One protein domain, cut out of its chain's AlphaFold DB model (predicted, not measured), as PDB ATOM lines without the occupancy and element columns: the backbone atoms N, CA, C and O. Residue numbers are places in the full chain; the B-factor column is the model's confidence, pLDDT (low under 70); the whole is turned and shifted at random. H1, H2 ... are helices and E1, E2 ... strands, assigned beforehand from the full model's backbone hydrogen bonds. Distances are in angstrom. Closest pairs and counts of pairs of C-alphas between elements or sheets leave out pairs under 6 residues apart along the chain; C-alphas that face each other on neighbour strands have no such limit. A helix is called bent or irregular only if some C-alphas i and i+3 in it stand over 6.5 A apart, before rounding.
ATOM      1  N   HIS A   4      32.270  34.618 -46.560       86.75
ATOM      2  CA  HIS A   4      33.186  35.464 -47.310       86.75
ATOM      3  C   HIS A   4      32.490  36.782 -47.632       86.75
ATOM      4  O   HIS A   4      31.349  36.770 -48.088       86.75
ATOM      5  N   THR A   5      33.173  37.900 -47.396       90.25
ATOM      6  CA  THR A   5      32.661  39.237 -47.700       90.25
ATOM      7  C   THR A   5      33.435  39.817 -48.874       90.25
ATOM      8  O   THR A   5      34.663  39.911 -48.840       90.25
ATOM      9  N   GLU A   6      32.702  40.196 -49.913       92.06
ATOM     10  CA  GLU A   6      33.210  40.871 -51.103       92.06
ATOM     11  C   GLU A   6      32.919  42.367 -50.999       92.06
ATOM     12  O   GLU A   6      31.851  42.758 -50.534       92.06
ATOM     13  N   HIS A   7      33.844  43.211 -51.454       93.94
ATOM     14  CA  HIS A   7      33.699  44.664 -51.404       93.94
ATOM     15  C   HIS A   7      33.722  45.270 -52.805       93.94
ATOM     16  O   HIS A   7      34.540  44.881 -53.640       93.94
ATOM     17  N   TYR A   8      32.858  46.255 -53.040       94.19
ATOM     18  CA  TYR A   8      32.790  47.009 -54.283       94.19
ATOM     19  C   TYR A   8      32.757  48.522 -54.004       94.19
ATOM     20  O   TYR A   8      31.810  49.009 -53.380       94.19
ATOM     21  N   PRO A   9      33.765  49.294 -54.454       92.56
ATOM     22  CA  PRO A   9      33.789  50.739 -54.264       92.56
ATOM     23  C   PRO A   9      32.745  51.420 -55.159       92.56
ATOM     24  O   PRO A   9      32.709  51.192 -56.366       92.56
ATOM     25  N   LEU A  10      31.913  52.280 -54.568       83.75
ATOM     26  CA  LEU A  10      30.748  52.874 -55.232       83.75
ATOM     27  C   LEU A  10      30.923  54.358 -55.579       83.75
ATOM     28  O   LEU A  10      30.481  54.769 -56.648       83.75
ATOM     29  N   ASN A  11      31.579  55.139 -54.711       85.69
ATOM     30  CA  ASN A  11      31.835  56.589 -54.833       85.69
ATOM     31  C   ASN A  11      30.749  57.374 -55.601       85.69
ATOM     32  O   ASN A  11      31.050  58.173 -56.489       85.69
ATOM     33  N   THR A  12      29.485  57.126 -55.265       90.75
ATOM     34  CA  THR A  12      28.307  57.693 -55.933       90.75
ATOM     35  C   THR A  12      27.301  58.156 -54.891       90.75
ATOM     36  O   THR A  12      27.456  57.875 -53.707       90.75
ATOM     37  N   GLU A  13      26.260  58.857 -55.311       90.75
ATOM     38  CA  GLU A  13      25.167  59.251 -54.430       90.75
ATOM     39  C   GLU A  13      23.990  58.279 -54.540       90.75
ATOM     40  O   GLU A  13      23.626  57.840 -55.633       90.75
ATOM     41  N   LEU A  14      23.377  57.963 -53.400       90.19
ATOM     42  CA  LEU A  14      22.133  57.206 -53.309       90.19
ATOM     43  C   LEU A  14      21.071  58.068 -52.630       90.19
ATOM     44  O   LEU A  14      21.290  58.602 -51.541       90.19
ATOM     45  N   THR A  15      19.909  58.194 -53.265       90.62
ATOM     46  CA  THR A  15      18.768  58.916 -52.700       90.62
ATOM     47  C   THR A  15      17.835  57.949 -51.986       90.62
ATOM     48  O   THR A  15      17.246  57.071 -52.613       90.62
ATOM     49  N   LEU A  16      17.666  58.150 -50.680       90.75
ATOM     50  CA  LEU A  16      16.776  57.371 -49.825       90.75
ATOM     51  C   LEU A  16      15.621  58.232 -49.313       90.75
ATOM     52  O   LEU A  16      15.791  59.381 -48.919       90.75
ATOM     53  N   LYS A  17      14.422  57.672 -49.304       89.19
ATOM     54  CA  LYS A  17      13.195  58.260 -48.777       89.19
ATOM     55  C   LYS A  17      13.102  58.044 -47.270       89.19
ATOM     56  O   LYS A  17      13.509  57.008 -46.752       89.19
ATOM     57  N   ILE A  18      12.526  59.022 -46.581       83.69
ATOM     58  CA  ILE A  18      12.263  58.963 -45.143       83.69
ATOM     59  C   ILE A  18      10.777  58.639 -44.920       83.69
ATOM     60  O   ILE A  18       9.916  59.453 -45.274       83.69
ATOM     61  N   GLY A  19      10.487  57.487 -44.306       66.88
ATOM     62  CA  GLY A  19       9.156  57.022 -43.891       66.88
ATOM     63  C   GLY A  19       8.498  56.013 -44.844       66.88
ATOM     64  O   GLY A  19       8.479  56.229 -46.048       66.88
ATOM     65  N   LYS A  20       7.886  54.936 -44.316       49.78
ATOM     66  CA  LYS A  20       7.190  53.900 -45.118       49.78
ATOM     67  C   LYS A  20       6.050  54.470 -45.986       49.78
ATOM     68  O   LYS A  20       5.274  55.323 -45.553       49.78
ATOM     69  N   ALA A  21       5.888  53.892 -47.178       38.03
ATOM     70  CA  ALA A  21       4.896  54.206 -48.215       38.03
ATOM     71  C   ALA A  21       3.403  53.970 -47.849       38.03
ATOM     72  O   ALA A  21       2.569  53.812 -48.740       38.03
ATOM     73  N   SER A  22       3.020  53.935 -46.567       38.62
ATOM     74  CA  SER A  22       1.646  53.600 -46.150       38.62
ATOM     75  C   SER A  22       0.685  54.789 -46.046       38.62
ATOM     76  O   SER A  22      -0.510  54.578 -45.871       38.62
ATOM     77  N   ASN A  23       1.149  56.032 -46.214       35.28
ATOM     78  CA  ASN A  23       0.278  57.210 -46.185       35.28
ATOM     79  C   ASN A  23       0.344  57.991 -47.502       35.28
ATOM     80  O   ASN A  23       1.206  58.848 -47.710       35.28
ATOM     81  N   LYS A  24      -0.624  57.723 -48.388       37.62
ATOM     82  CA  LYS A  24      -0.951  58.597 -49.520       37.62
ATOM     83  C   LYS A  24      -1.326  59.973 -48.955       37.62
ATOM     84  O   LYS A  24      -2.451  60.124 -48.505       37.62
ATOM     85  N   GLN A  25      -0.381  60.925 -48.993       36.84
ATOM     86  CA  GLN A  25      -0.503  62.392 -48.792       36.84
ATOM     87  C   GLN A  25       0.481  63.042 -47.790       36.84
ATOM     88  O   GLN A  25       0.223  64.140 -47.300       36.84
ATOM     89  N   ARG A  26       1.668  62.475 -47.537       43.97
ATOM     90  CA  ARG A  26       2.803  63.290 -47.050       43.97
ATOM     91  C   ARG A  26       3.844  63.443 -48.151       43.97
ATOM     92  O   ARG A  26       4.139  62.482 -48.851       43.97
ATOM     93  N   LYS A  27       4.386  64.655 -48.324       47.06
ATOM     94  CA  LYS A  27       5.575  64.877 -49.161       47.06
ATOM     95  C   LYS A  27       6.689  63.983 -48.617       47.06
ATOM     96  O   LYS A  27       7.192  64.249 -47.526       47.06
ATOM     97  N   THR A  28       7.039  62.931 -49.347       59.31
ATOM     98  CA  THR A  28       8.155  62.054 -48.998       59.31
ATOM     99  C   THR A  28       9.437  62.876 -49.044       59.31
ATOM    100  O   THR A  28       9.796  63.418 -50.089       59.31
ATOM    101  N   ILE A  29      10.089  63.036 -47.894       75.19
ATOM    102  CA  ILE A  29      11.372  63.736 -47.803       75.19
ATOM    103  C   ILE A  29      12.441  62.752 -48.275       75.19
ATOM    104  O   ILE A  29      12.475  61.619 -47.799       75.19
ATOM    105  N   ALA A  30      13.281  63.174 -49.215       84.44
ATOM    106  CA  ALA A  30      14.379  62.377 -49.740       84.44
ATOM    107  C   ALA A  30      15.719  62.902 -49.206       84.44
ATOM    108  O   ALA A  30      15.901  64.109 -49.046       84.44
ATOM    109  N   LEU A  31      16.637  61.983 -48.931       87.88
ATOM    110  CA  LEU A  31      17.971  62.220 -48.411       87.88
ATOM    111  C   LEU A  31      18.976  61.597 -49.380       87.88
ATOM    112  O   LEU A  31      19.012  60.381 -49.545       87.88
ATOM    113  N   THR A  32      19.769  62.436 -50.038       91.00
ATOM    114  CA  THR A  32      20.825  61.995 -50.955       91.00
ATOM    115  C   THR A  32      22.138  61.889 -50.195       91.00
ATOM    116  O   THR A  32      22.559  62.855 -49.558       91.00
ATOM    117  N   LEU A  33      22.756  60.709 -50.230       92.62
ATOM    118  CA  LEU A  33      23.914  60.364 -49.413       92.62
ATOM    119  C   LEU A  33      25.048  59.807 -50.278       92.62
ATOM    120  O   LEU A  33      24.790  58.917 -51.092       92.62
ATOM    121  N   PRO A  34      26.298  60.260 -50.083       94.00
ATOM    122  CA  PRO A  34      27.459  59.619 -50.680       94.00
ATOM    123  C   PRO A  34      27.641  58.197 -50.138       94.00
ATOM    124  O   PRO A  34      27.751  57.988 -48.928       94.00
ATOM    125  N   VAL A  35      27.706  57.227 -51.043       93.81
ATOM    126  CA  VAL A  35      27.989  55.817 -50.784       93.81
ATOM    127  C   VAL A  35      29.372  55.507 -51.334       93.81
ATOM    128  O   VAL A  35      29.610  55.597 -52.540       93.81
ATOM    129  N   ILE A  36      30.296  55.141 -50.452       95.12
ATOM    130  CA  ILE A  36      31.696  54.908 -50.823       95.12
ATOM    131  C   ILE A  36      31.991  53.430 -51.088       95.12
ATOM    132  O   ILE A  36      32.891  53.117 -51.864       95.12
ATOM    133  N   ASN A  37      31.210  52.514 -50.510       95.12
ATOM    134  CA  ASN A  37      31.441  51.078 -50.622       95.12
ATOM    135  C   ASN A  37      30.147  50.274 -50.434       95.12
ATOM    136  O   ASN A  37      29.297  50.657 -49.630       95.12
ATOM    137  N   LEU A  38      30.038  49.151 -51.142       95.69
ATOM    138  CA  LEU A  38      29.092  48.075 -50.862       95.69
ATOM    139  C   LEU A  38      29.865  46.831 -50.433       95.69
ATOM    140  O   LEU A  38      30.852  46.468 -51.072       95.69
ATOM    141  N   ALA A  39      29.413  46.164 -49.374       94.44
ATOM    142  CA  ALA A  39      29.922  44.860 -48.968       94.44
ATOM    143  C   ALA A  39      28.831  43.793 -49.105       94.44
ATOM    144  O   ALA A  39      27.713  43.999 -48.638       94.44
ATOM    145  N   LEU A  40      29.149  42.660 -49.724       92.75
ATOM    146  CA  LEU A  40      28.235  41.535 -49.899       92.75
ATOM    147  C   LEU A  40      28.813  40.313 -49.182       92.75
ATOM    148  O   LEU A  40      29.860  39.803 -49.583       92.75
ATOM    149  N   THR A  41      28.151  39.851 -48.122       90.12
ATOM    150  CA  THR A  41      28.575  38.658 -47.380       90.12
ATOM    151  C   THR A  41      27.816  37.441 -47.884       90.12
ATOM    152  O   THR A  41      26.584  37.429 -47.920       90.12
ATOM    153  N   LYS A  42      28.557  36.389 -48.234       86.62
ATOM    154  CA  LYS A  42      28.022  35.095 -48.656       86.62
ATOM    155  C   LYS A  42      28.377  34.012 -47.661       86.62
ATOM    156  O   LYS A  42      29.507  33.965 -47.168       86.62
ATOM    157  N   LEU A  43      27.432  33.114 -47.419       82.06
ATOM    158  CA  LEU A  43      27.666  31.857 -46.729       82.06
ATOM    159  C   LEU A  43      27.652  30.733 -47.760       82.06
ATOM    160  O   LEU A  43      26.624  30.452 -48.371       82.06
ATOM    161  N   ASP A  44      28.815  30.120 -47.965       80.31
ATOM    162  CA  ASP A  44      29.080  29.169 -49.045       80.31
ATOM    163  C   ASP A  44      28.832  29.773 -50.448       80.31
ATOM    164  O   ASP A  44      29.783  30.177 -51.117       80.31
ATOM    165  N   SER A  45      27.586  29.872 -50.916       78.12
ATOM    166  CA  SER A  45      27.224  30.537 -52.186       78.12
ATOM    167  C   SER A  45      25.941  31.365 -52.111       78.12
ATOM    168  O   SER A  45      25.571  31.986 -53.103       78.12
ATOM    169  N   GLU A  46      25.282  31.398 -50.955       81.00
ATOM    170  CA  GLU A  46      24.064  32.177 -50.747       81.00
ATOM    171  C   GLU A  46      24.420  33.527 -50.130       81.00
ATOM    172  O   GLU A  46      25.224  33.608 -49.195       81.00
ATOM    173  N   VAL A  47      23.846  34.596 -50.678       85.31
ATOM    174  CA  VAL A  47      23.991  35.941 -50.126       85.31
ATOM    175  C   VAL A  47      23.195  36.016 -48.832       85.31
ATOM    176  O   VAL A  47      22.005  35.721 -48.813       85.31
ATOM    177  N   ILE A  48      23.863  36.425 -47.755       82.88
ATOM    178  CA  ILE A  48      23.252  36.531 -46.428       82.88
ATOM    179  C   ILE A  48      23.229  37.964 -45.895       82.88
ATOM    180  O   ILE A  48      22.388  38.277 -45.061       82.88
ATOM    181  N   GLU A  49      24.125  38.845 -46.355       89.25
ATOM    182  CA  GLU A  49      24.170  40.243 -45.908       89.25
ATOM    183  C   GLU A  49      24.607  41.177 -47.041       89.25
ATOM    184  O   GLU A  49      25.410  40.809 -47.898       89.25
ATOM    185  N   CYS A  50      24.097  42.409 -47.010       93.12
ATOM    186  CA  CYS A  50      24.402  43.471 -47.957       93.12
ATOM    187  C   CYS A  50      24.551  44.770 -47.169       93.12
ATOM    188  O   CYS A  50      23.581  45.261 -46.588       93.12
ATOM    189  N   HIS A  51      25.764  45.311 -47.137       95.19
ATOM    190  CA  HIS A  51      26.106  46.514 -46.389       95.19
ATOM    191  C   HIS A  51      26.457  47.660 -47.325       95.19
ATOM    192  O   HIS A  51      27.076  47.452 -48.366       95.19
ATOM    193  N   LEU A  52      26.119  48.880 -46.919       95.75
ATOM    194  CA  LEU A  52      26.592  50.106 -47.548       95.75
ATOM    195  C   LEU A  52      27.413  50.904 -46.542       95.75
ATOM    196  O   LEU A  52      27.062  51.005 -45.367       95.75
ATOM    197  N   THR A  53      28.489  51.515 -47.020       96.81
ATOM    198  CA  THR A  53      29.251  52.498 -46.254       96.81
ATOM    199  C   THR A  53      28.925  53.882 -46.789       96.81
ATOM    200  O   THR A  53      29.233  54.207 -47.939       96.81
ATOM    201  N   LEU A  54      28.288  54.689 -45.949       96.44
ATOM    202  CA  LEU A  54      27.928  56.071 -46.225       96.44
ATOM    203  C   LEU A  54      29.028  57.001 -45.726       96.44
ATOM    204  O   LEU A  54      29.601  56.748 -44.668       96.44
ATOM    205  N   LEU A  55      29.277  58.097 -46.439       95.94
ATOM    206  CA  LEU A  55      30.154  59.176 -45.993       95.94
ATOM    207  C   LEU A  55      29.345  60.470 -45.904       95.94
ATOM    208  O   LEU A  55      28.924  61.018 -46.921       95.94
ATOM    209  N   VAL A  56      29.085  60.941 -44.685       94.94
ATOM    210  CA  VAL A  56      28.157  62.047 -44.430       94.94
ATOM    211  C   VAL A  56      28.819  63.176 -43.657       94.94
ATOM    212  O   VAL A  56      29.673  62.956 -42.803       94.94
ATOM    213  N   LYS A  57      28.371  64.405 -43.907       93.06
ATOM    214  CA  LYS A  57      28.777  65.550 -43.092       93.06
ATOM    215  C   LYS A  57      28.078  65.535 -41.726       93.06
ATOM    216  O   LYS A  57      26.973  64.984 -41.627       93.06
ATOM    217  N   PRO A  58      28.642  66.184 -40.693       88.56
ATOM    218  CA  PRO A  58      28.039  66.237 -39.362       88.56
ATOM    219  C   PRO A  58      26.596  66.761 -39.321       88.56
ATOM    220  O   PRO A  58      25.802  66.278 -38.519       88.56
ATOM    221  N   GLU A  59      26.202  67.672 -40.216       88.38
ATOM    222  CA  GLU A  59      24.827  68.196 -40.267       88.38
ATOM    223  C   GLU A  59      23.822  67.141 -40.758       88.38
ATOM    224  O   GLU A  59      22.696  67.031 -40.261       88.38
ATOM    225  N   ILE A  60      24.240  66.325 -41.730       89.25
ATOM    226  CA  ILE A  60      23.442  65.200 -42.226       89.25
ATOM    227  C   ILE A  60      23.358  64.126 -41.144       89.25
ATOM    228  O   ILE A  60      22.273  63.609 -40.879       89.25
ATOM    229  N   TYR A  61      24.474  63.838 -40.473       91.19
ATOM    230  CA  TYR A  61      24.493  62.911 -39.350       91.19
ATOM    231  C   TYR A  61      23.550  63.354 -38.220       91.19
ATOM    232  O   TYR A  61      22.796  62.528 -37.720       91.19
ATOM    233  N   GLN A  62      23.481  64.646 -37.882       82.00
ATOM    234  CA  GLN A  62      22.525  65.156 -36.888       82.00
ATOM    235  C   GLN A  62      21.061  64.923 -37.306       82.00
ATOM    236  O   GLN A  62      20.194  64.664 -36.470       82.00
ATOM    237  N   THR A  63      20.766  64.984 -38.607       82.38
ATOM    238  CA  THR A  63      19.433  64.650 -39.134       82.38
ATOM    239  C   THR A  63      19.146  63.155 -39.018       82.38
ATOM    240  O   THR A  63      18.046  62.774 -38.619       82.38
ATOM    241  N   ILE A  64      20.132  62.313 -39.344       86.31
ATOM    242  CA  ILE A  64      20.052  60.854 -39.192       86.31
ATOM    243  C   ILE A  64      19.809  60.486 -37.724       86.31
ATOM    244  O   ILE A  64      18.897  59.720 -37.428       86.31
ATOM    245  N   ASP A  65      20.568  61.099 -36.820       79.50
ATOM    246  CA  ASP A  65      20.509  60.916 -35.373       79.50
ATOM    247  C   ASP A  65      19.153  61.343 -34.786       79.50
ATOM    248  O   ASP A  65      18.428  60.532 -34.214       79.50
ATOM    249  N   SER A  66      18.762  62.603 -34.994       71.38
ATOM    250  CA  SER A  66      17.542  63.178 -34.404       71.38
ATOM    251  C   SER A  66      16.246  62.532 -34.890       71.38
ATOM    252  O   SER A  66      15.240  62.561 -34.179       71.38
ATOM    253  N   ARG A  67      16.249  61.969 -36.103       76.81
ATOM    254  CA  ARG A  67      15.089  61.295 -36.700       76.81
ATOM    255  C   ARG A  67      15.179  59.771 -36.625       76.81
ATOM    256  O   ARG A  67      14.300  59.118 -37.178       76.81
ATOM    257  N   ALA A  68      16.214  59.232 -35.976       81.25
ATOM    258  CA  ALA A  68      16.491  57.799 -35.876       81.25
ATOM    259  C   ALA A  68      16.453  57.065 -37.236       81.25
ATOM    260  O   ALA A  68      15.948  55.947 -37.345       81.25
ATOM    261  N   LEU A  69      16.981  57.696 -38.293       87.75
ATOM    262  CA  LEU A  69      17.056  57.078 -39.624       87.75
ATOM    263  C   LEU A  69      17.986  55.859 -39.580       87.75
ATOM    264  O   LEU A  69      18.877  55.796 -38.735       87.75
ATOM    265  N   PHE A  70      17.805  54.894 -40.485       92.12
ATOM    266  CA  PHE A  70      18.578  53.640 -40.483       92.12
ATOM    267  C   PHE A  70      18.411  52.823 -39.191       92.12
ATOM    268  O   PHE A  70      19.330  52.123 -38.766       92.12
ATOM    269  N   ASN A  71      17.250  52.950 -38.532       82.62
ATOM    270  CA  ASN A  71      16.958  52.339 -37.230       82.62
ATOM    271  C   ASN A  71      18.019  52.691 -36.161       82.62
ATOM    272  O   ASN A  71      18.292  51.914 -35.241       82.62
ATOM    273  N   LEU A  72      18.638  53.871 -36.289       82.62
ATOM    274  CA  LEU A  72      19.686  54.362 -35.407       82.62
ATOM    275  C   LEU A  72      19.068  55.110 -34.218       82.62
ATOM    276  O   LEU A  72      19.198  56.325 -34.085       82.62
ATOM    277  N   HIS A  73      18.379  54.395 -33.338       74.06
ATOM    278  CA  HIS A  73      17.834  54.958 -32.099       74.06
ATOM    279  C   HIS A  73      18.935  55.204 -31.047       74.06
ATOM    280  O   HIS A  73      19.943  54.498 -31.053       74.06
ATOM    281  N   PRO A  74      18.789  56.162 -30.117       66.44
ATOM    282  CA  PRO A  74      19.769  56.362 -29.046       66.44
ATOM    283  C   PRO A  74      19.985  55.114 -28.179       66.44
ATOM    284  O   PRO A  74      21.113  54.834 -27.790       66.44
ATOM    285  N   GLN A  75      18.934  54.316 -27.951       62.47
ATOM    286  CA  GLN A  75      19.002  53.115 -27.113       62.47
ATOM    287  C   GLN A  75      19.787  51.966 -27.753       62.47
ATOM    288  O   GLN A  75      20.155  51.032 -27.058       62.47
ATOM    289  N   VAL A  76      20.047  51.985 -29.065       66.25
ATOM    290  CA  VAL A  76      20.767  50.879 -29.723       66.25
ATOM    291  C   VAL A  76      22.274  51.087 -29.782       66.25
ATOM    292  O   VAL A  76      22.961  50.251 -30.361       66.25
ATOM    293  N   ARG A  77      22.796  52.199 -29.253       75.75
ATOM    294  CA  ARG A  77      24.183  52.640 -29.450       75.75
ATOM    295  C   ARG A  77      25.031  52.381 -28.214       75.75
ATOM    296  O   ARG A  77      24.582  52.576 -27.088       75.75
ATOM    297  N   ASN A  78      26.290  52.037 -28.449       70.19
ATOM    298  CA  ASN A  78      27.317  52.094 -27.418       70.19
ATOM    299  C   ASN A  78      27.828  53.533 -27.240       70.19
ATOM    300  O   ASN A  78      27.627  54.396 -28.099       70.19
ATOM    301  N   SER A  79      28.527  53.779 -26.132       70.25
ATOM    302  CA  SER A  79      29.244  55.034 -25.904       70.25
ATOM    303  C   SER A  79      30.312  55.279 -26.978       70.25
ATOM    304  O   SER A  79      30.882  54.337 -27.534       70.25
ATOM    305  N   LEU A  80      30.594  56.554 -27.252       75.50
ATOM    306  CA  LEU A  80      31.660  56.974 -28.166       75.50
ATOM    307  C   LEU A  80      33.032  56.521 -27.654       75.50
ATOM    308  O   LEU A  80      33.362  56.722 -26.488       75.50
ATOM    309  N   SER A  81      33.841  55.943 -28.540       65.38
ATOM    310  CA  SER A  81      35.064  55.246 -28.157       65.38
ATOM    311  C   SER A  81      36.285  56.135 -27.914       65.38
ATOM    312  O   SER A  81      37.229  55.626 -27.337       65.38
ATOM    313  N   ASN A  82      36.304  57.416 -28.304       68.38
ATOM    314  CA  ASN A  82      37.438  58.338 -28.091       68.38
ATOM    315  C   ASN A  82      36.986  59.820 -28.173       68.38
ATOM    316  O   ASN A  82      37.500  60.598 -28.978       68.38
ATOM    317  N   GLY A  83      35.956  60.212 -27.416       67.88
ATOM    318  CA  GLY A  83      35.445  61.595 -27.396       67.88
ATOM    319  C   GLY A  83      34.479  61.962 -28.538       67.88
ATOM    320  O   GLY A  83      33.970  61.102 -29.256       67.88
ATOM    321  N   LYS A  84      34.174  63.260 -28.674       83.50
ATOM    322  CA  LYS A  84      33.138  63.793 -29.583       83.50
ATOM    323  C   LYS A  84      33.573  63.858 -31.053       83.50
ATOM    324  O   LYS A  84      34.755  63.954 -31.384       83.50
ATOM    325  N   PHE A  85      32.589  63.876 -31.956       86.25
ATOM    326  CA  PHE A  85      32.833  64.134 -33.377       86.25
ATOM    327  C   PHE A  85      33.272  65.582 -33.629       86.25
ATOM    328  O   PHE A  85      32.691  66.532 -33.105       86.25
ATOM    329  N   ILE A  86      34.269  65.753 -34.494       87.69
ATOM    330  CA  ILE A  86      34.780  67.047 -34.941       87.69
ATOM    331  C   ILE A  86      33.874  67.577 -36.068       87.69
ATOM    332  O   ILE A  86      33.765  66.919 -37.105       87.69
ATOM    333  N   PRO A  87      33.286  68.786 -35.954       84.94
ATOM    334  CA  PRO A  87      32.316  69.311 -36.927       84.94
ATOM    335  C   PRO A  87      32.814  69.496 -38.371       84.94
ATOM    336  O   PRO A  87      32.017  69.758 -39.261       84.94
ATOM    337  N   LYS A  88      34.125  69.416 -38.623       87.81
ATOM    338  CA  LYS A  88      34.724  69.637 -39.954       87.81
ATOM    339  C   LYS A  88      35.097  68.357 -40.700       87.81
ATOM    340  O   LYS A  88      35.548  68.458 -41.837       87.81
ATOM    341  N   LEU A  89      34.986  67.193 -40.063       90.94
ATOM    342  CA  LEU A  89      35.389  65.914 -40.644       90.94
ATOM    343  C   LEU A  89      34.158  65.075 -40.979       90.94
ATOM    344  O   LEU A  89      33.178  65.071 -40.231       90.94
ATOM    345  N   ASP A  90      34.228  64.348 -42.088       94.94
ATOM    346  CA  ASP A  90      33.144  63.472 -42.517       94.94
ATOM    347  C   ASP A  90      33.023  62.247 -41.603       94.94
ATOM    348  O   ASP A  90      34.010  61.719 -41.088       94.94
ATOM    349  N   ILE A  91      31.789  61.792 -41.420       95.81
ATOM    350  CA  ILE A  91      31.409  60.650 -40.597       95.81
ATOM    351  C   ILE A  91      31.053  59.492 -41.527       95.81
ATOM    352  O   ILE A  91      30.242  59.632 -42.442       95.81
ATOM    353  N   GLN A  92      31.657  58.336 -41.284       96.94
ATOM    354  CA  GLN A  92      31.326  57.084 -41.939       96.94
ATOM    355  C   GLN A  92      30.223  56.364 -41.168       96.94
ATOM    356  O   GLN A  92      30.325  56.188 -39.955       96.94
ATOM    357  N   ILE A  93      29.179  55.934 -41.873       96.56
ATOM    358  CA  ILE A  93      28.102  55.116 -41.307       96.56
ATOM    359  C   ILE A  93      28.036  53.820 -42.099       96.56
ATOM    360  O   ILE A  93      27.808  53.837 -43.307       96.56
ATOM    361  N   GLU A  94      28.224  52.696 -41.422       96.44
ATOM    362  CA  GLU A  94      28.000  51.379 -42.005       96.44
ATOM    363  C   GLU A  94      26.558  50.954 -41.732       96.44
ATOM    364  O   GLU A  94      26.137  50.904 -40.575       96.44
ATOM    365  N   ILE A  95      25.798  50.665 -42.786       95.75
ATOM    366  CA  ILE A  95      24.401  50.229 -42.707       95.75
ATOM    367  C   ILE A  95      24.231  48.858 -43.361       95.75
ATOM    368  O   ILE A  95      24.887  48.566 -44.356       95.75
ATOM    369  N   SER A  96      23.324  48.037 -42.838       93.88
ATOM    370  CA  SER A  96      22.999  46.702 -43.349       93.88
ATOM    371  C   SER A  96      21.543  46.608 -43.767       93.88
ATOM    372  O   SER A  96      20.675  47.141 -43.079       93.88
ATOM    373  N   LEU A  97      21.258  45.962 -44.894       90.94
ATOM    374  CA  LEU A  97      19.880  45.722 -45.303       90.94
ATOM    375  C   LEU A  97      19.208  44.742 -44.332       90.94
ATOM    376  O   LEU A  97      19.802  43.726 -43.970       90.94
ATOM    377  N   GLN A  98      17.964  45.021 -43.932       86.69
ATOM    378  CA  GLN A  98      17.224  44.096 -43.076       86.69
ATOM    379  C   GLN A  98      17.093  42.710 -43.747       86.69
ATOM    380  O   GLN A  98      16.712  42.642 -44.920       86.69
ATOM    381  N   PRO A  99      17.359  41.599 -43.030       75.69
ATOM    382  CA  PRO A  99      17.375  40.255 -43.620       75.69
ATOM    383  C   PRO A  99      16.065  39.836 -44.304       75.69
ATOM    384  O   PRO A  99      16.083  39.126 -45.301       75.69
ATOM    385  N   ASN A 100      14.919  40.303 -43.803       72.50
ATOM    386  CA  ASN A 100      13.593  40.025 -44.364       72.50
ATOM    387  C   ASN A 100      13.251  40.867 -45.610       72.50
ATOM    388  O   ASN A 100      12.187  40.675 -46.196       72.50
ATOM    389  N   LEU A 101      14.115  41.810 -45.999       82.69
ATOM    390  CA  LEU A 101      13.922  42.696 -47.147       82.69
ATOM    391  C   LEU A 101      14.834  42.356 -48.328       82.69
ATOM    392  O   LEU A 101      14.894  43.144 -49.269       82.69
ATOM    393  N   PHE A 102      15.525  41.213 -48.315       81.56
ATOM    394  CA  PHE A 102      16.309  40.758 -49.462       81.56
ATOM    395  C   PHE A 102      15.389  40.431 -50.642       81.56
ATOM    396  O   PHE A 102      14.569  39.520 -50.556       81.56
ATOM    397  N   PRO A 103      15.474  41.170 -51.760       82.81
ATOM    398  CA  PRO A 103      14.736  40.811 -52.950       82.81
ATOM    399  C   PRO A 103      15.498  39.727 -53.733       82.81
ATOM    400  O   PRO A 103      16.734  39.678 -53.681       82.81
ATOM    401  N   PRO A 104      14.801  38.942 -54.573       83.31
ATOM    402  CA  PRO A 104      15.421  37.885 -55.376       83.31
ATOM    403  C   PRO A 104      16.669  38.306 -56.187       83.31
ATOM    404  O   PRO A 104      17.612  37.514 -56.275       83.31
ATOM    405  N   PRO A 105      16.755  39.530 -56.760       85.69
ATOM    406  CA  PRO A 105      17.965  39.982 -57.450       85.69
ATOM    407  C   PRO A 105      19.201  40.122 -56.550       85.69
ATOM    408  O   PRO A 105      20.309  39.908 -57.028       85.69
ATOM    409  N   LEU A 106      19.038  40.453 -55.261       85.81
ATOM    410  CA  LEU A 106      20.160  40.488 -54.313       85.81
ATOM    411  C   LEU A 106      20.509  39.094 -53.793       85.81
ATOM    412  O   LEU A 106      21.690  38.788 -53.664       85.81
ATOM    413  N   GLU A 107      19.516  38.233 -53.551       82.50
ATOM    414  CA  GLU A 107      19.742  36.839 -53.125       82.50
ATOM    415  C   GLU A 107      20.564  36.043 -54.151       82.50
ATOM    416  O   GLU A 107      21.378  35.192 -53.793       82.50
ATOM    417  N   THR A 108      20.362  36.342 -55.437       83.88
ATOM    418  CA  THR A 108      21.004  35.653 -56.568       83.88
ATOM    419  C   THR A 108      22.210  36.392 -57.155       83.88
ATOM    420  O   THR A 108      22.772  35.936 -58.155       83.88
ATOM    421  N   ALA A 109      22.637  37.501 -56.541       88.56
ATOM    422  CA  ALA A 109      23.765  38.294 -57.017       88.56
ATOM    423  C   ALA A 109      25.073  37.485 -56.982       88.56
ATOM    424  O   ALA A 109      25.464  36.916 -55.958       88.56
ATOM    425  N   LYS A 110      25.786  37.456 -58.111       88.44
ATOM    426  CA  LYS A 110      27.032  36.691 -58.252       88.44
ATOM    427  C   LYS A 110      28.196  37.336 -57.540       88.44
ATOM    428  O   LYS A 110      29.093  36.614 -57.115       88.44
ATOM    429  N   ASP A 111      28.199  38.657 -57.420       90.88
ATOM    430  CA  ASP A 111      29.241  39.433 -56.761       90.88
ATOM    431  C   ASP A 111      28.709  40.768 -56.216       90.88
ATOM    432  O   ASP A 111      27.572  41.176 -56.477       90.88
ATOM    433  N   ALA A 112      29.541  41.450 -55.426       91.88
ATOM    434  CA  ALA A 112      29.214  42.764 -54.874       91.88
ATOM    435  C   ALA A 112      28.957  43.841 -55.954       91.88
ATOM    436  O   ALA A 112      28.224  44.797 -55.697       91.88
ATOM    437  N   ALA A 113      29.512  43.704 -57.163       92.94
ATOM    438  CA  ALA A 113      29.297  44.667 -58.242       92.94
ATOM    439  C   ALA A 113      27.888  44.534 -58.847       92.94
ATOM    440  O   ALA A 113      27.227  45.540 -59.108       92.94
ATOM    441  N   GLU A 114      27.401  43.305 -59.035       92.94
ATOM    442  CA  GLU A 114      26.032  43.028 -59.485       92.94
ATOM    443  C   GLU A 114      25.001  43.549 -58.471       92.94
ATOM    444  O   GLU A 114      24.062  44.250 -58.855       92.94
ATOM    445  N   ALA A 115      25.235  43.315 -57.175       92.00
ATOM    446  CA  ALA A 115      24.401  43.859 -56.101       92.00
ATOM    447  C   ALA A 115      24.381  45.401 -56.095       92.00
ATOM    448  O   ALA A 115      23.320  46.016 -55.962       92.00
ATOM    449  N   ALA A 116      25.542  46.032 -56.290       91.38
ATOM    450  CA  ALA A 116      25.671  47.484 -56.354       91.38
ATOM    451  C   ALA A 116      24.893  48.084 -57.530       91.38
ATOM    452  O   ALA A 116      24.129  49.032 -57.346       91.38
ATOM    453  N   ASN A 117      25.039  47.506 -58.723       91.19
ATOM    454  CA  ASN A 117      24.322  47.959 -59.914       91.19
ATOM    455  C   ASN A 117      22.808  47.861 -59.733       91.19
ATOM    456  O   ASN A 117      22.094  48.803 -60.076       91.19
ATOM    457  N   TYR A 118      22.328  46.762 -59.143       92.94
ATOM    458  CA  TYR A 118      20.914  46.599 -58.834       92.94
ATOM    459  C   TYR A 118      20.411  47.722 -57.916       92.94
ATOM    460  O   TYR A 118      19.510  48.457 -58.312       92.94
ATOM    461  N   ILE A 119      21.036  47.941 -56.752       90.19
ATOM    462  CA  ILE A 119      20.598  48.977 -55.796       90.19
ATOM    463  C   ILE A 119      20.591  50.374 -56.432       90.19
ATOM    464  O   ILE A 119      19.651  51.141 -56.224       90.19
ATOM    465  N   LEU A 120      21.606  50.707 -57.234       89.06
ATOM    466  CA  LEU A 120      21.678  52.008 -57.902       89.06
ATOM    467  C   LEU A 120      20.592  52.185 -58.972       89.06
ATOM    468  O   LEU A 120      20.009  53.270 -59.080       89.06
ATOM    469  N   SER A 121      20.296  51.128 -59.736       90.25
ATOM    470  CA  SER A 121      19.276  51.153 -60.793       90.25
ATOM    471  C   SER A 121      17.862  51.385 -60.254       90.25
ATOM    472  O   SER A 121      17.063  52.047 -60.919       90.25
ATOM    473  N   LEU A 122      17.575  50.967 -59.010       89.62
ATOM    474  CA  LEU A 122      16.257  51.130 -58.384       89.62
ATOM    475  C   LEU A 122      15.792  52.585 -58.372       89.62
ATOM    476  O   LEU A 122      14.621  52.854 -58.600       89.62
ATOM    477  N   SER A 123      16.702  53.539 -58.168       82.69
ATOM    478  CA  SER A 123      16.349  54.965 -58.154       82.69
ATOM    479  C   SER A 123      15.715  55.456 -59.465       82.69
ATOM    480  O   SER A 123      14.954  56.424 -59.449       82.69
ATOM    481  N   GLN A 124      16.014  54.790 -60.585       82.62
ATOM    482  CA  GLN A 124      15.500  55.112 -61.916       82.62
ATOM    483  C   GLN A 124      14.376  54.165 -62.345       82.62
ATOM    484  O   GLN A 124      13.399  54.614 -62.942       82.62
ATOM    485  N   GLU A 125      14.519  52.871 -62.056       88.56
ATOM    486  CA  GLU A 125      13.614  51.819 -62.528       88.56
ATOM    487  C   GLU A 125      12.375  51.654 -61.640       88.56
ATOM    488  O   GLU A 125      11.272  51.469 -62.153       88.56
ATOM    489  N   ASP A 126      12.544  51.766 -60.322       84.88
ATOM    490  CA  ASP A 126      11.474  51.640 -59.329       84.88
ATOM    491  C   ASP A 126      11.709  52.611 -58.156       84.88
ATOM    492  O   ASP A 126      12.148  52.218 -57.072       84.88
ATOM    493  N   PRO A 127      11.433  53.917 -58.339       81.94
ATOM    494  CA  PRO A 127      11.722  54.923 -57.319       81.94
ATOM    495  C   PRO A 127      10.977  54.701 -55.997       81.94
ATOM    496  O   PRO A 127      11.366  55.271 -54.978       81.94
ATOM    497  N   ASP A 128       9.878  53.943 -56.002       82.94
ATOM    498  CA  ASP A 128       9.068  53.614 -54.823       82.94
ATOM    499  C   ASP A 128       9.451  52.265 -54.191       82.94
ATOM    500  O   ASP A 128       8.791  51.823 -53.247       82.94
ATOM    501  N   ASN A 129      10.543  51.648 -54.654       87.75
ATOM    502  CA  ASN A 129      11.048  50.402 -54.102       87.75
ATOM    503  C   ASN A 129      11.319  50.520 -52.596       87.75
ATOM    504  O   ASN A 129      11.918  51.494 -52.127       87.75
ATOM    505  N   SER A 130      10.938  49.495 -51.831       86.44
ATOM    506  CA  SER A 130      11.126  49.462 -50.377       86.44
ATOM    507  C   SER A 130      12.593  49.595 -49.957       86.44
ATOM    508  O   SER A 130      12.866  50.126 -48.883       86.44
ATOM    509  N   LEU A 131      13.549  49.175 -50.789       89.31
ATOM    510  CA  LEU A 131      14.983  49.313 -50.507       89.31
ATOM    511  C   LEU A 131      15.471  50.764 -50.509       89.31
ATOM    512  O   LEU A 131      16.500  51.069 -49.906       89.31
ATOM    513  N   LEU A 132      14.723  51.666 -51.147       90.69
ATOM    514  CA  LEU A 132      15.033  53.089 -51.197       90.69
ATOM    515  C   LEU A 132      14.477  53.854 -49.992       90.69
ATOM    516  O   LEU A 132      14.354  55.071 -50.065       90.69
ATOM    517  N   PHE A 133      14.142  53.185 -48.886       90.25
ATOM    518  CA  PHE A 133      13.704  53.820 -47.641       90.25
ATOM    519  C   PHE A 133      14.739  53.641 -46.539       90.25
ATOM    520  O   PHE A 133      15.288  52.555 -46.367       90.25
ATOM    521  N   THR A 134      14.980  54.691 -45.753       90.75
ATOM    522  CA  THR A 134      15.961  54.656 -44.655       90.75
ATOM    523  C   THR A 134      15.643  53.597 -43.598       90.75
ATOM    524  O   THR A 134      16.548  53.049 -42.983       90.75
ATOM    525  N   GLU A 135      14.367  53.269 -43.407       87.44
ATOM    526  CA  GLU A 135      13.864  52.304 -42.430       87.44
ATOM    527  C   GLU A 135      14.146  50.849 -42.818       87.44
ATOM    528  O   GLU A 135      14.051  49.973 -41.965       87.44
ATOM    529  N   SER A 136      14.507  50.591 -44.077       89.88
ATOM    530  CA  SER A 136      14.862  49.255 -44.577       89.88
ATOM    531  C   SER A 136      16.284  48.833 -44.197       89.88
ATOM    532  O   SER A 136      16.668  47.687 -44.409       89.88
ATOM    533  N   TRP A 137      17.065  49.751 -43.632       92.88
ATOM    534  CA  TRP A 137      18.484  49.585 -43.341       92.88
ATOM    535  C   TRP A 137      18.758  49.748 -41.841       92.88
ATOM    536  O   TRP A 137      18.103  50.540 -41.164       92.88
ATOM    537  N   LEU A 138      19.738  49.016 -41.318       90.62
ATOM    538  CA  LEU A 138      20.164  48.994 -39.919       90.62
ATOM    539  C   LEU A 138      21.574  49.567 -39.797       90.62
ATOM    540  O   LEU A 138      22.514  48.999 -40.345       90.62
ATOM    541  N   ALA A 139      21.749  50.672 -39.079       93.50
ATOM    542  CA  ALA A 139      23.071  51.233 -38.821       93.50
ATOM    543  C   ALA A 139      23.867  50.325 -37.878       93.50
ATOM    544  O   ALA A 139      23.484  50.155 -36.725       93.50
ATOM    545  N   LEU A 140      24.971  49.755 -38.357       90.69
ATOM    546  CA  LEU A 140      25.850  48.852 -37.609       90.69
ATOM    547  C   LEU A 140      26.925  49.617 -36.831       90.69
ATOM    548  O   LEU A 140      27.236  49.286 -35.684       90.69
ATOM    549  N   SER A 141      27.519  50.634 -37.456       93.06
ATOM    550  CA  SER A 141      28.563  51.447 -36.836       93.06
ATOM    551  C   SER A 141      28.596  52.871 -37.383       93.06
ATOM    552  O   SER A 141      28.205  53.126 -38.524       93.06
ATOM    553  N   VAL A 142      29.060  53.799 -36.547       94.62
ATOM    554  CA  VAL A 142      29.285  55.207 -36.891       94.62
ATOM    555  C   VAL A 142      30.695  55.572 -36.462       94.62
ATOM    556  O   VAL A 142      31.033  55.419 -35.292       94.62
ATOM    557  N   LYS A 143      31.520  56.039 -37.398       94.44
ATOM    558  CA  LYS A 143      32.955  56.269 -37.199       94.44
ATOM    559  C   LYS A 143      33.387  57.583 -37.830       94.44
ATOM    560  O   LYS A 143      32.923  57.949 -38.900       94.44
ATOM    561  N   GLN A 144      34.325  58.275 -37.207       93.81
ATOM    562  CA  GLN A 144      34.984  59.449 -37.755       93.81
ATOM    563  C   GLN A 144      36.493  59.264 -37.610       93.81
ATOM    564  O   GLN A 144      37.005  59.056 -36.509       93.81
ATOM    565  N   ILE A 145      37.201  59.337 -38.735       91.00
ATOM    566  CA  ILE A 145      38.663  59.279 -38.764       91.00
ATOM    567  C   ILE A 145      39.181  60.677 -38.419       91.00
ATOM    568  O   ILE A 145      38.947  61.627 -39.168       91.00
ATOM    569  N   GLN A 146      39.861  60.804 -37.283       89.12
ATOM    570  CA  GLN A 146      40.419  62.054 -36.769       89.12
ATOM    571  C   GLN A 146      41.961  62.006 -36.780       89.12
ATOM    572  O   GLN A 146      42.544  60.925 -36.880       89.12
ATOM    573  N   PRO A 147      42.656  63.158 -36.677       83.75
ATOM    574  CA  PRO A 147      44.122  63.196 -36.629       83.75
ATOM    575  C   PRO A 147      44.728  62.375 -35.482       83.75
ATOM    576  O   PRO A 147      45.795  61.790 -35.653       83.75
ATOM    577  N   ASP A 148      44.021  62.307 -34.351       79.62
ATOM    578  CA  ASP A 148      44.482  61.660 -33.119       79.62
ATOM    579  C   ASP A 148      43.981  60.207 -32.976       79.62
ATOM    580  O   ASP A 148      44.274  59.541 -31.984       79.62
ATOM    581  N   GLY A 149      43.243  59.691 -33.968       84.19
ATOM    582  CA  GLY A 149      42.716  58.325 -33.973       84.19
ATOM    583  C   GLY A 149      41.315  58.204 -34.576       84.19
ATOM    584  O   GLY A 149      40.790  59.122 -35.199       84.19
ATOM    585  N   GLU A 150      40.698  57.040 -34.399       88.50
ATOM    586  CA  GLU A 150      39.308  56.792 -34.792       88.50
ATOM    587  C   GLU A 150      38.383  57.011 -33.588       88.50
ATOM    588  O   GLU A 150      38.616  56.446 -32.515       88.50
ATOM    589  N   THR A 151      37.320  57.802 -33.766       88.31
ATOM    590  CA  THR A 151      36.232  57.908 -32.782       88.31
ATOM    591  C   THR A 151      34.931  57.412 -33.383       88.31
ATOM    592  O   THR A 151      34.655  57.645 -34.559       88.31
ATOM    593  N   GLY A 152      34.108  56.732 -32.598       88.38
ATOM    594  CA  GLY A 152      32.861  56.185 -33.103       88.38
ATOM    595  C   GLY A 152      32.142  55.317 -32.094       88.38
ATOM    596  O   GLY A 152      32.538  55.229 -30.938       88.38
ATOM    597  N   TYR A 153      31.076  54.671 -32.537       85.06
ATOM    598  CA  TYR A 153      30.353  53.683 -31.753       85.06
ATOM    599  C   TYR A 153      29.789  52.589 -32.665       85.06
ATOM    600  O   TYR A 153      29.613  52.771 -33.873       85.06
ATOM    601  N   ARG A 154      29.500  51.430 -32.071       84.88
ATOM    602  CA  ARG A 154      28.747  50.343 -32.709       84.88
ATOM    603  C   ARG A 154      27.338  50.295 -32.136       84.88
ATOM    604  O   ARG A 154      27.084  50.840 -31.060       84.88
ATOM    605  N   THR A 155      26.433  49.660 -32.864       84.31
ATOM    606  CA  THR A 155      25.071  49.411 -32.396       84.31
ATOM    607  C   THR A 155      24.862  47.941 -32.057       84.31
ATOM    608  O   THR A 155      25.637  47.079 -32.479       84.31
ATOM    609  N   ILE A 156      23.769  47.632 -31.355       73.69
ATOM    610  CA  ILE A 156      23.360  46.241 -31.107       73.69
ATOM    611  C   ILE A 156      23.157  45.460 -32.412       73.69
ATOM    612  O   ILE A 156      23.366  44.249 -32.440       73.69
ATOM    613  N   TRP A 157      22.797  46.142 -33.507       82.12
ATOM    614  CA  TRP A 157      22.555  45.517 -34.806       82.12
ATOM    615  C   TRP A 157      23.805  44.830 -35.351       82.12
ATOM    616  O   TRP A 157      23.696  43.790 -35.988       82.12
ATOM    617  N   ALA A 158      24.998  45.335 -35.024       82.44
ATOM    618  CA  ALA A 158      26.263  44.723 -35.423       82.44
ATOM    619  C   ALA A 158      26.531  43.358 -34.762       82.44
ATOM    620  O   ALA A 158      27.412  42.623 -35.214       82.44
ATOM    621  N   ASN A 159      25.779  43.016 -33.711       72.38
ATOM    622  CA  ASN A 159      25.870  41.733 -33.019       72.38
ATOM    623  C   ASN A 159      24.808  40.738 -33.506       72.38
ATOM    624  O   ASN A 159      24.986  39.535 -33.328       72.38
ATOM    625  N   ILE A 160      23.743  41.215 -34.160       71.06
ATOM    626  CA  ILE A 160      22.578  40.411 -34.546       71.06
ATOM    627  C   ILE A 160      22.529  40.259 -36.072       71.06
ATOM    628  O   ILE A 160      21.571  40.672 -36.720       71.06
ATOM    629  N   THR A 161      23.588  39.695 -36.660       74.06
ATOM    630  CA  THR A 161      23.711  39.557 -38.121       74.06
ATOM    631  C   THR A 161      23.813  38.091 -38.570       74.06
ATOM    632  O   THR A 161      24.370  37.267 -37.834       74.06
ATOM    633  N   PRO A 162      23.301  37.734 -39.767       72.88
ATOM    634  CA  PRO A 162      23.434  36.402 -40.378       72.88
ATOM    635  C   PRO A 162      24.823  35.767 -40.239       72.88
ATOM    636  O   PRO A 162      24.935  34.602 -39.853       72.88
ATOM    637  N   ALA A 163      25.885  36.532 -40.483       73.69
ATOM    638  CA  ALA A 163      27.261  36.066 -40.410       73.69
ATOM    639  C   ALA A 163      27.680  35.683 -38.982       73.69
ATOM    640  O   ALA A 163      28.307  34.639 -38.802       73.69
ATOM    641  N   ASN A 164      27.292  36.463 -37.967       71.75
ATOM    642  CA  ASN A 164      27.627  36.166 -36.569       71.75
ATOM    643  C   ASN A 164      26.956  34.872 -36.085       71.75
ATOM    644  O   ASN A 164      27.599  34.039 -35.446       71.75
ATOM    645  N   PHE A 165      25.684  34.663 -36.441       65.00
ATOM    646  CA  PHE A 165      24.950  33.441 -36.090       65.00
ATOM    647  C   PHE A 165      25.430  32.209 -36.868       65.00
ATOM    648  O   PHE A 165      25.368  31.093 -36.355       65.00
ATOM    649  N   ALA A 166      25.935  32.386 -38.092       63.72
ATOM    650  CA  ALA A 166      26.476  31.293 -38.897       63.72
ATOM    651  C   ALA A 166      27.852  30.793 -38.410       63.72
ATOM    652  O   ALA A 166      28.238  29.664 -38.722       63.72
ATOM    653  N   GLN A 167      28.607  31.620 -37.678       58.66
ATOM    654  CA  GLN A 167      29.993  31.329 -37.299       58.66
ATOM    655  C   GLN A 167      30.176  30.750 -35.884       58.66
ATOM    656  O   GLN A 167      31.221  30.147 -35.640       58.66
ATOM    657  N   SER A 168      29.203  30.874 -34.967       48.97
ATOM    658  CA  SER A 168      29.386  30.461 -33.563       48.97
ATOM    659  C   SER A 168      28.248  29.566 -33.024       48.97
ATOM    660  O   SER A 168      27.128  30.046 -32.858       48.97
ATOM    661  N   PRO A 169      28.507  28.274 -32.713       41.38
ATOM    662  CA  PRO A 169      27.543  27.365 -32.072       41.38
ATOM    663  C   PRO A 169      27.212  27.733 -30.619       41.38
ATOM    664  O   PRO A 169      26.151  27.358 -30.129       41.38
ATOM    665  N   ASP A 170      28.121  28.467 -29.970       42.59
ATOM    666  CA  ASP A 170      28.050  28.947 -28.589       42.59
ATOM    667  C   ASP A 170      28.186  30.477 -28.591       42.59
ATOM    668  O   ASP A 170      29.124  31.040 -28.023       42.59
ATOM    669  N   PHE A 171      27.296  31.177 -29.304       40.31
ATOM    670  CA  PHE A 171      27.239  32.635 -29.211       40.31
ATOM    671  C   PHE A 171      26.725  33.017 -27.816       40.31
ATOM    672  O   PHE A 171      25.530  33.180 -27.590       40.31
ATOM    673  N   ALA A 172      27.643  33.127 -26.860       41.62
ATOM    674  CA  ALA A 172      27.439  33.976 -25.708       41.62
ATOM    675  C   ALA A 172      27.672  35.415 -26.190       41.62
ATOM    676  O   ALA A 172      28.712  35.667 -26.809       41.62
ATOM    677  N   PRO A 173      26.734  36.348 -25.963       39.44
ATOM    678  CA  PRO A 173      27.019  37.756 -26.179       39.44
ATOM    679  C   PRO A 173      28.297  38.099 -25.406       39.44
ATOM    680  O   PRO A 173      28.333  37.948 -24.188       39.44
ATOM    681  N   GLY A 174      29.378  38.440 -26.116       37.28
ATOM    682  CA  GLY A 174      30.641  38.797 -25.473       37.28
ATOM    683  C   GLY A 174      30.426  39.956 -24.500       37.28
ATOM    684  O   GLY A 174      29.495  40.737 -24.684       37.28
ATOM    685  N   GLU A 175      31.307  40.089 -23.506       36.81
ATOM    686  CA  GLU A 175      31.328  41.144 -22.466       36.81
ATOM    687  C   GLU A 175      31.253  42.600 -23.003       36.81
ATOM    688  O   GLU A 175      31.229  43.553 -22.235       36.81
ATOM    689  N   GLU A 176      31.195  42.794 -24.324       42.09
ATOM    690  CA  GLU A 176      30.982  44.066 -25.022       42.09
ATOM    691  C   GLU A 176      29.505  44.390 -25.327       42.09
ATOM    692  O   GLU A 176      29.217  45.426 -25.939       42.09
ATOM    693  N   ILE A 177      28.543  43.536 -24.951       43.41
ATOM    694  CA  ILE A 177      27.131  43.938 -24.971       43.41
ATOM    695  C   ILE A 177      26.872  44.779 -23.730       43.41
ATOM    696  O   ILE A 177      27.046  44.306 -22.617       43.41
ATOM    697  N   ASN A 178      26.457  46.030 -23.936       42.47
ATOM    698  CA  ASN A 178      26.108  46.963 -22.870       42.47
ATOM    699  C   ASN A 178      25.170  46.281 -21.851       42.47
ATOM    700  O   ASN A 178      23.984  46.079 -22.136       42.47
ATOM    701  N   ASP A 179      25.705  45.934 -20.673       40.75
ATOM    702  CA  ASP A 179      24.993  45.256 -19.577       40.75
ATOM    703  C   ASP A 179      23.692  45.986 -19.196       40.75
ATOM    704  O   ASP A 179      22.732  45.384 -18.717       40.75
ATOM    705  N   SER A 180      23.614  47.288 -19.474       36.47
ATOM    706  CA  SER A 180      22.439  48.124 -19.216       36.47
ATOM    707  C   SER A 180      21.219  47.752 -20.076       36.47
ATOM    708  O   SER A 180      20.088  47.869 -19.601       36.47
ATOM    709  N   LEU A 181      21.412  47.271 -21.316       39.06
ATOM    710  CA  LEU A 181      20.309  46.840 -22.193       39.06
ATOM    711  C   LEU A 181      19.938  45.371 -22.012       39.06
ATOM    712  O   LEU A 181      18.755  45.061 -22.032       39.06
ATOM    713  N   LEU A 182      20.890  44.471 -21.750       42.97
ATOM    714  CA  LEU A 182      20.546  43.078 -21.426       42.97
ATOM    715  C   LEU A 182      19.795  42.959 -20.088       42.97
ATOM    716  O   LEU A 182      18.954  42.073 -19.945       42.97
ATOM    717  N   ASN A 183      20.026  43.882 -19.145       40.88
ATOM    718  CA  ASN A 183      19.286  43.943 -17.880       40.88
ATOM    719  C   ASN A 183      17.896  44.600 -17.994       40.88
ATOM    720  O   ASN A 183      17.022  44.301 -17.184       40.88
ATOM    721  N   SER A 184      17.670  45.476 -18.981       36.38
ATOM    722  CA  SER A 184      16.381  46.166 -19.192       36.38
ATOM    723  C   SER A 184      15.531  45.572 -20.326       36.38
ATOM    724  O   SER A 184      14.331  45.834 -20.394       36.38
ATOM    725  N   ALA A 185      16.139  44.750 -21.184       43.34
ATOM    726  CA  ALA A 185      15.563  44.122 -22.367       43.34
ATOM    727  C   ALA A 185      16.307  42.809 -22.697       43.34
ATOM    728  O   ALA A 185      17.087  42.757 -23.654       43.34
ATOM    729  N   PRO A 186      16.128  41.732 -21.910       45.47
ATOM    730  CA  PRO A 186      16.821  40.482 -22.176       45.47
ATOM    731  C   PRO A 186      16.350  39.898 -23.513       45.47
ATOM    732  O   PRO A 186      15.170  39.595 -23.693       45.47
ATOM    733  N   LEU A 187      17.286  39.702 -24.447       46.66
ATOM    734  CA  LEU A 187      17.063  38.843 -25.608       46.66
ATOM    735  C   LEU A 187      16.638  37.453 -25.097       46.66
ATOM    736  O   LEU A 187      17.308  36.924 -24.203       46.66
ATOM    737  N   PRO A 188      15.564  36.834 -25.625       46.09
ATOM    738  CA  PRO A 188      15.187  35.490 -25.226       46.09
ATOM    739  C   PRO A 188      16.391  34.541 -25.309       46.09
ATOM    740  O   PRO A 188      17.038  34.475 -26.358       46.09
ATOM    741  N   PRO A 189      16.678  33.756 -24.255       47.09
ATOM    742  CA  PRO A 189      17.840  32.864 -24.226       47.09
ATOM    743  C   PRO A 189      17.802  31.800 -25.333       47.09
ATOM    744  O   PRO A 189      18.812  31.164 -25.620       47.09
ATOM    745  N   ASP A 190      16.642  31.607 -25.964       47.56
ATOM    746  CA  ASP A 190      16.418  30.674 -27.064       47.56
ATOM    747  C   ASP A 190      16.925  31.181 -28.427       47.56
ATOM    748  O   ASP A 190      17.125  30.365 -29.325       47.56
ATOM    749  N   ILE A 191      17.200  32.485 -28.588       48.84
ATOM    750  CA  ILE A 191      17.729  33.061 -29.843       48.84
ATOM    751  C   ILE A 191      19.114  32.492 -30.172       48.84
ATOM    752  O   ILE A 191      19.424  32.227 -31.333       48.84
ATOM    753  N   PHE A 192      19.923  32.243 -29.145       49.19
ATOM    754  CA  PHE A 192      21.277  31.709 -29.279       49.19
ATOM    755  C   PHE A 192      21.326  30.174 -29.218       49.19
ATOM    756  O   PHE A 192      22.406  29.584 -29.209       49.19
ATOM    757  N   LYS A 193      20.171  29.491 -29.176       44.50
ATOM    758  CA  LYS A 193      20.131  28.027 -29.083       44.50
ATOM    759  C   LYS A 193      20.245  27.361 -30.454       44.50
ATOM    760  O   LYS A 193      19.315  27.363 -31.260       44.50
ATOM    761  N   SER A 194      21.380  26.678 -30.604       44.53
ATOM    762  CA  SER A 194      21.778  25.724 -31.646       44.53
ATOM    763  C   SER A 194      21.823  26.265 -33.087       44.53
ATOM    764  O   SER A 194      20.863  26.877 -33.561       44.53
ATOM    765  N   PRO A 195      22.895  25.945 -33.840       42.62
ATOM    766  CA  PRO A 195      23.001  26.311 -35.246       42.62
ATOM    767  C   PRO A 195      21.936  25.578 -36.069       42.62
ATOM    768  O   PRO A 195      21.912  24.344 -36.134       42.62
ATOM    769  N   THR A 196      21.050  26.332 -36.716       45.88
ATOM    770  CA  THR A 196      20.164  25.804 -37.754       45.88
ATOM    771  C   THR A 196      20.900  25.818 -39.086       45.88
ATOM    772  O   THR A 196      21.395  26.849 -39.523       45.88
ATOM    773  N   HIS A 197      20.941  24.673 -39.767       48.00
ATOM    774  CA  HIS A 197      21.545  24.523 -41.101       48.00
ATOM    775  C   HIS A 197      20.676  25.135 -42.222       48.00
ATOM    776  O   HIS A 197      20.829  24.784 -43.387       48.00
ATOM    777  N   ASN A 198      19.710  25.986 -41.873       56.81
ATOM    778  CA  ASN A 198      18.690  26.500 -42.772       56.81
ATOM    779  C   ASN A 198      18.624  28.024 -42.633       56.81
ATOM    780  O   ASN A 198      18.187  28.532 -41.600       56.81
ATOM    781  N   ILE A 199      19.051  28.728 -43.683       56.47
ATOM    782  CA  ILE A 199      19.066  30.194 -43.753       56.47
ATOM    783  C   ILE A 199      17.668  30.774 -43.521       56.47
ATOM    784  O   ILE A 199      17.553  31.763 -42.807       56.47
ATOM    785  N   ALA A 200      16.598  30.109 -43.968       57.12
ATOM    786  CA  ALA A 200      15.229  30.558 -43.703       57.12
ATOM    787  C   ALA A 200      14.880  30.536 -42.203       57.12
ATOM    788  O   ALA A 200      14.253  31.465 -41.708       57.12
ATOM    789  N   GLN A 201      15.337  29.523 -41.458       59.00
ATOM    790  CA  GLN A 201      15.126  29.455 -40.003       59.00
ATOM    791  C   GLN A 201      15.982  30.482 -39.255       59.00
ATOM    792  O   GLN A 201      15.543  31.036 -38.248       59.00
ATOM    793  N   THR A 202      17.189  30.762 -39.748       57.00
ATOM    794  CA  THR A 202      18.047  31.828 -39.214       57.00
ATOM    795  C   THR A 202      17.411  33.204 -39.442       57.00
ATOM    796  O   THR A 202      17.345  34.001 -38.511       57.00
ATOM    797  N   VAL A 203      16.861  33.455 -40.636       58.06
ATOM    798  CA  VAL A 203      16.136  34.691 -40.976       58.06
ATOM    799  C   VAL A 203      14.855  34.835 -40.155       58.06
ATOM    800  O   VAL A 203      14.575  35.925 -39.663       58.06
ATOM    801  N   GLU A 204      14.099  33.760 -39.935       60.81
ATOM    802  CA  GLU A 204      12.892  33.773 -39.094       60.81
ATOM    803  C   GLU A 204      13.227  34.118 -37.632       60.81
ATOM    804  O   GLU A 204      12.617  35.014 -37.047       60.81
ATOM    805  N   ARG A 205      14.268  33.491 -37.062       58.84
ATOM    806  CA  ARG A 205      14.759  33.806 -35.708       58.84
ATOM    807  C   ARG A 205      15.257  35.246 -35.596       58.84
ATOM    808  O   ARG A 205      15.011  35.888 -34.579       58.84
ATOM    809  N   MET A 206      15.928  35.758 -36.628       60.38
ATOM    810  CA  MET A 206      16.378  37.152 -36.691       60.38
ATOM    811  C   MET A 206      15.229  38.130 -36.805       60.38
ATOM    812  O   MET A 206      15.253  39.150 -36.133       60.38
ATOM    813  N   THR A 207      14.228  37.818 -37.621       57.72
ATOM    814  CA  THR A 207      13.042  38.660 -37.790       57.72
ATOM    815  C   THR A 207      12.299  38.759 -36.466       57.72
ATOM    816  O   THR A 207      11.995  39.855 -36.022       57.72
ATOM    817  N   HIS A 208      12.139  37.639 -35.763       59.12
ATOM    818  CA  HIS A 208      11.540  37.621 -34.433       59.12
ATOM    819  C   HIS A 208      12.391  38.364 -33.385       59.12
ATOM    820  O   HIS A 208      11.860  39.130 -32.586       59.12
ATOM    821  N   ALA A 209      13.718  38.187 -33.387       57.25
ATOM    822  CA  ALA A 209      14.619  38.940 -32.509       57.25
ATOM    823  C   ALA A 209      14.578  40.448 -32.807       57.25
ATOM    824  O   ALA A 209      14.612  41.262 -31.888       57.25
ATOM    825  N   PHE A 210      14.476  40.812 -34.085       57.69
ATOM    826  CA  PHE A 210      14.348  42.181 -34.554       57.69
ATOM    827  C   PHE A 210      13.006  42.787 -34.152       57.69
ATOM    828  O   PHE A 210      13.001  43.896 -33.646       57.69
ATOM    829  N   GLU A 211      11.893  42.073 -34.317       58.19
ATOM    830  CA  GLU A 211      10.559  42.514 -33.895       58.19
ATOM    831  C   GLU A 211      10.509  42.733 -32.384       58.19
ATOM    832  O   GLU A 211      10.119  43.804 -31.935       58.19
ATOM    833  N   GLN A 212      11.021  41.788 -31.594       58.09
ATOM    834  CA  GLN A 212      11.061  41.939 -30.140       58.09
ATOM    835  C   GLN A 212      11.985  43.066 -29.680       58.09
ATOM    836  O   GLN A 212      11.637  43.807 -28.758       58.09
ATOM    837  N   LEU A 213      13.154  43.228 -30.306       55.00
ATOM    838  CA  LEU A 213      14.025  44.362 -30.013       55.00
ATOM    839  C   LEU A 213      13.411  45.670 -30.480       55.00
ATOM    840  O   LEU A 213      13.508  46.636 -29.747       55.00
ATOM    841  N   ALA A 214      12.764  45.725 -31.638       53.34
ATOM    842  CA  ALA A 214      12.084  46.918 -32.125       53.34
ATOM    843  C   ALA A 214      10.924  47.301 -31.201       53.34
ATOM    844  O   ALA A 214      10.801  48.473 -30.860       53.34
ATOM    845  N   ASP A 215      10.143  46.334 -30.717       52.41
ATOM    846  CA  ASP A 215       9.091  46.546 -29.723       52.41
ATOM    847  C   ASP A 215       9.673  47.036 -28.401       52.41
ATOM    848  O   ASP A 215       9.179  48.001 -27.822       52.41
ATOM    849  N   THR A 216      10.776  46.441 -27.953       51.00
ATOM    850  CA  THR A 216      11.425  46.840 -26.702       51.00
ATOM    851  C   THR A 216      12.112  48.198 -26.828       51.00
ATOM    852  O   THR A 216      11.981  49.034 -25.946       51.00
ATOM    853  N   ILE A 217      12.776  48.495 -27.946       48.66
ATOM    854  CA  ILE A 217      13.338  49.814 -28.266       48.66
ATOM    855  C   ILE A 217      12.214  50.830 -28.430       48.66
ATOM    856  O   ILE A 217      12.404  51.976 -28.045       48.66
ATOM    857  N   SER A 218      11.045  50.449 -28.943       45.88
ATOM    858  CA  SER A 218       9.866  51.313 -29.007       45.88
ATOM    859  C   SER A 218       9.335  51.593 -27.597       45.88
ATOM    860  O   SER A 218       9.108  52.749 -27.261       45.88
ATOM    861  N   GLN A 219       9.271  50.586 -26.723       45.03
ATOM    862  CA  GLN A 219       8.904  50.724 -25.308       45.03
ATOM    863  C   GLN A 219       9.930  51.542 -24.501       45.03
ATOM    864  O   GLN A 219       9.530  52.357 -23.675       45.03
TER     865      GLN A 219
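AT A GLANCE: This is residues 4 to 219 of the 577 residues of an uncharacterized protein of Cyanobacteria bacterium UBA11367 (UniProt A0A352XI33). One twisted sheet of six strands runs through the domain, with E1 and E2 sharply bent, and helix H3 packs along the strands at its E1 end. H1 sits by E4, H4 by E5 and H5 over E2, while the long helix H7 meets H5 and the sheet near its own beginning and H6 lies off the sheet. The printed part has 216 residues, with named elements in the order E1 E2 E3 H1 E4 H2 H3 E5 E6 H4 H5 H6 H7. The antiparallel sheet has the order E1 - E2 - E3 - E4 - E5 - E6, and the class is mixed, helices and strands. The whole is compact, with a radius of gyration of the C-alphas of 17.3 A, and rounded, spanning 42 by 41 by 39 A.

IN THESE COORDINATES: Find C-alpha 4 at (33.186, 35.464, -47.310); from there E1 runs to residue 18, bending by 93 degrees at residue 11. E2, residues 29 to 43, spans 35.8 A and bends by 81 degrees at residue 34; E3, residues 46 to 56, spans 30.8 A. H1, residues 58 to 66, comes before E4, residues 91 to 97. Next come H2, residues 104 to 107, and H3, residues 112 to 125, 19.6 A long. E5, residues 137 to 146, bends by 53 degrees at residue 140; E6 is residues 149 to 154. H4, H5 and H6 are residues 156 to 159, 162 to 167 and 179 to 184. H7, residues 199 to 219, spans 29.4 A and ends at C-alpha 219, (8.904, 50.724, -25.308).

HOW THE PARTS SIT: Start with the meander E1 E2 E3, each strand the antiparallel neighbour of the one before: look for N 6 and O 40, 2.9 A apart, then N 51 and O 39, 2.8 A. Onward, N 54 and O 93 are 2.8 A apart, N 94 and O 141 2.9 A, and in the hairpin E5 and E6 N 144 and O 151 2.7 A. H3 is on the sheet at a height of 8.5 A, its closest C-alphas to E1 being Ala 112 and Tyr 8, 5.6 A. H2 touches H3, with C-alphas 106 and 115 closest at 5.7 A, through residues 115 to 118 of H3 alone. H5 touches H7 at a steep tilt of 62 degrees, opposite ways, through residues 202 to 206 of H7 alone; C-alphas 162 and 202 are closest, at 7.2 A. H6 is apart from H5 and H7. Every O i to N i+4 pair is within hydrogen-bond range in H1, H5, H6 and H7, and 8 of 10 are in H3; H2 and H4 are too short for such a pair.

THE WHOLE: The C-alphas of Lys 24 and Asp 148 are the two farthest apart, 48.4 A. The printed part has no cut. The long links are H1 to E4, H3 to E5, H5 to H6 and H6 to H7. Look at the B-factor column: mean pLDDT of the printed part is 74.9, and it is under 70 at residues 19 to 28, 74 to 76, 81 to 83 and 165 to 219.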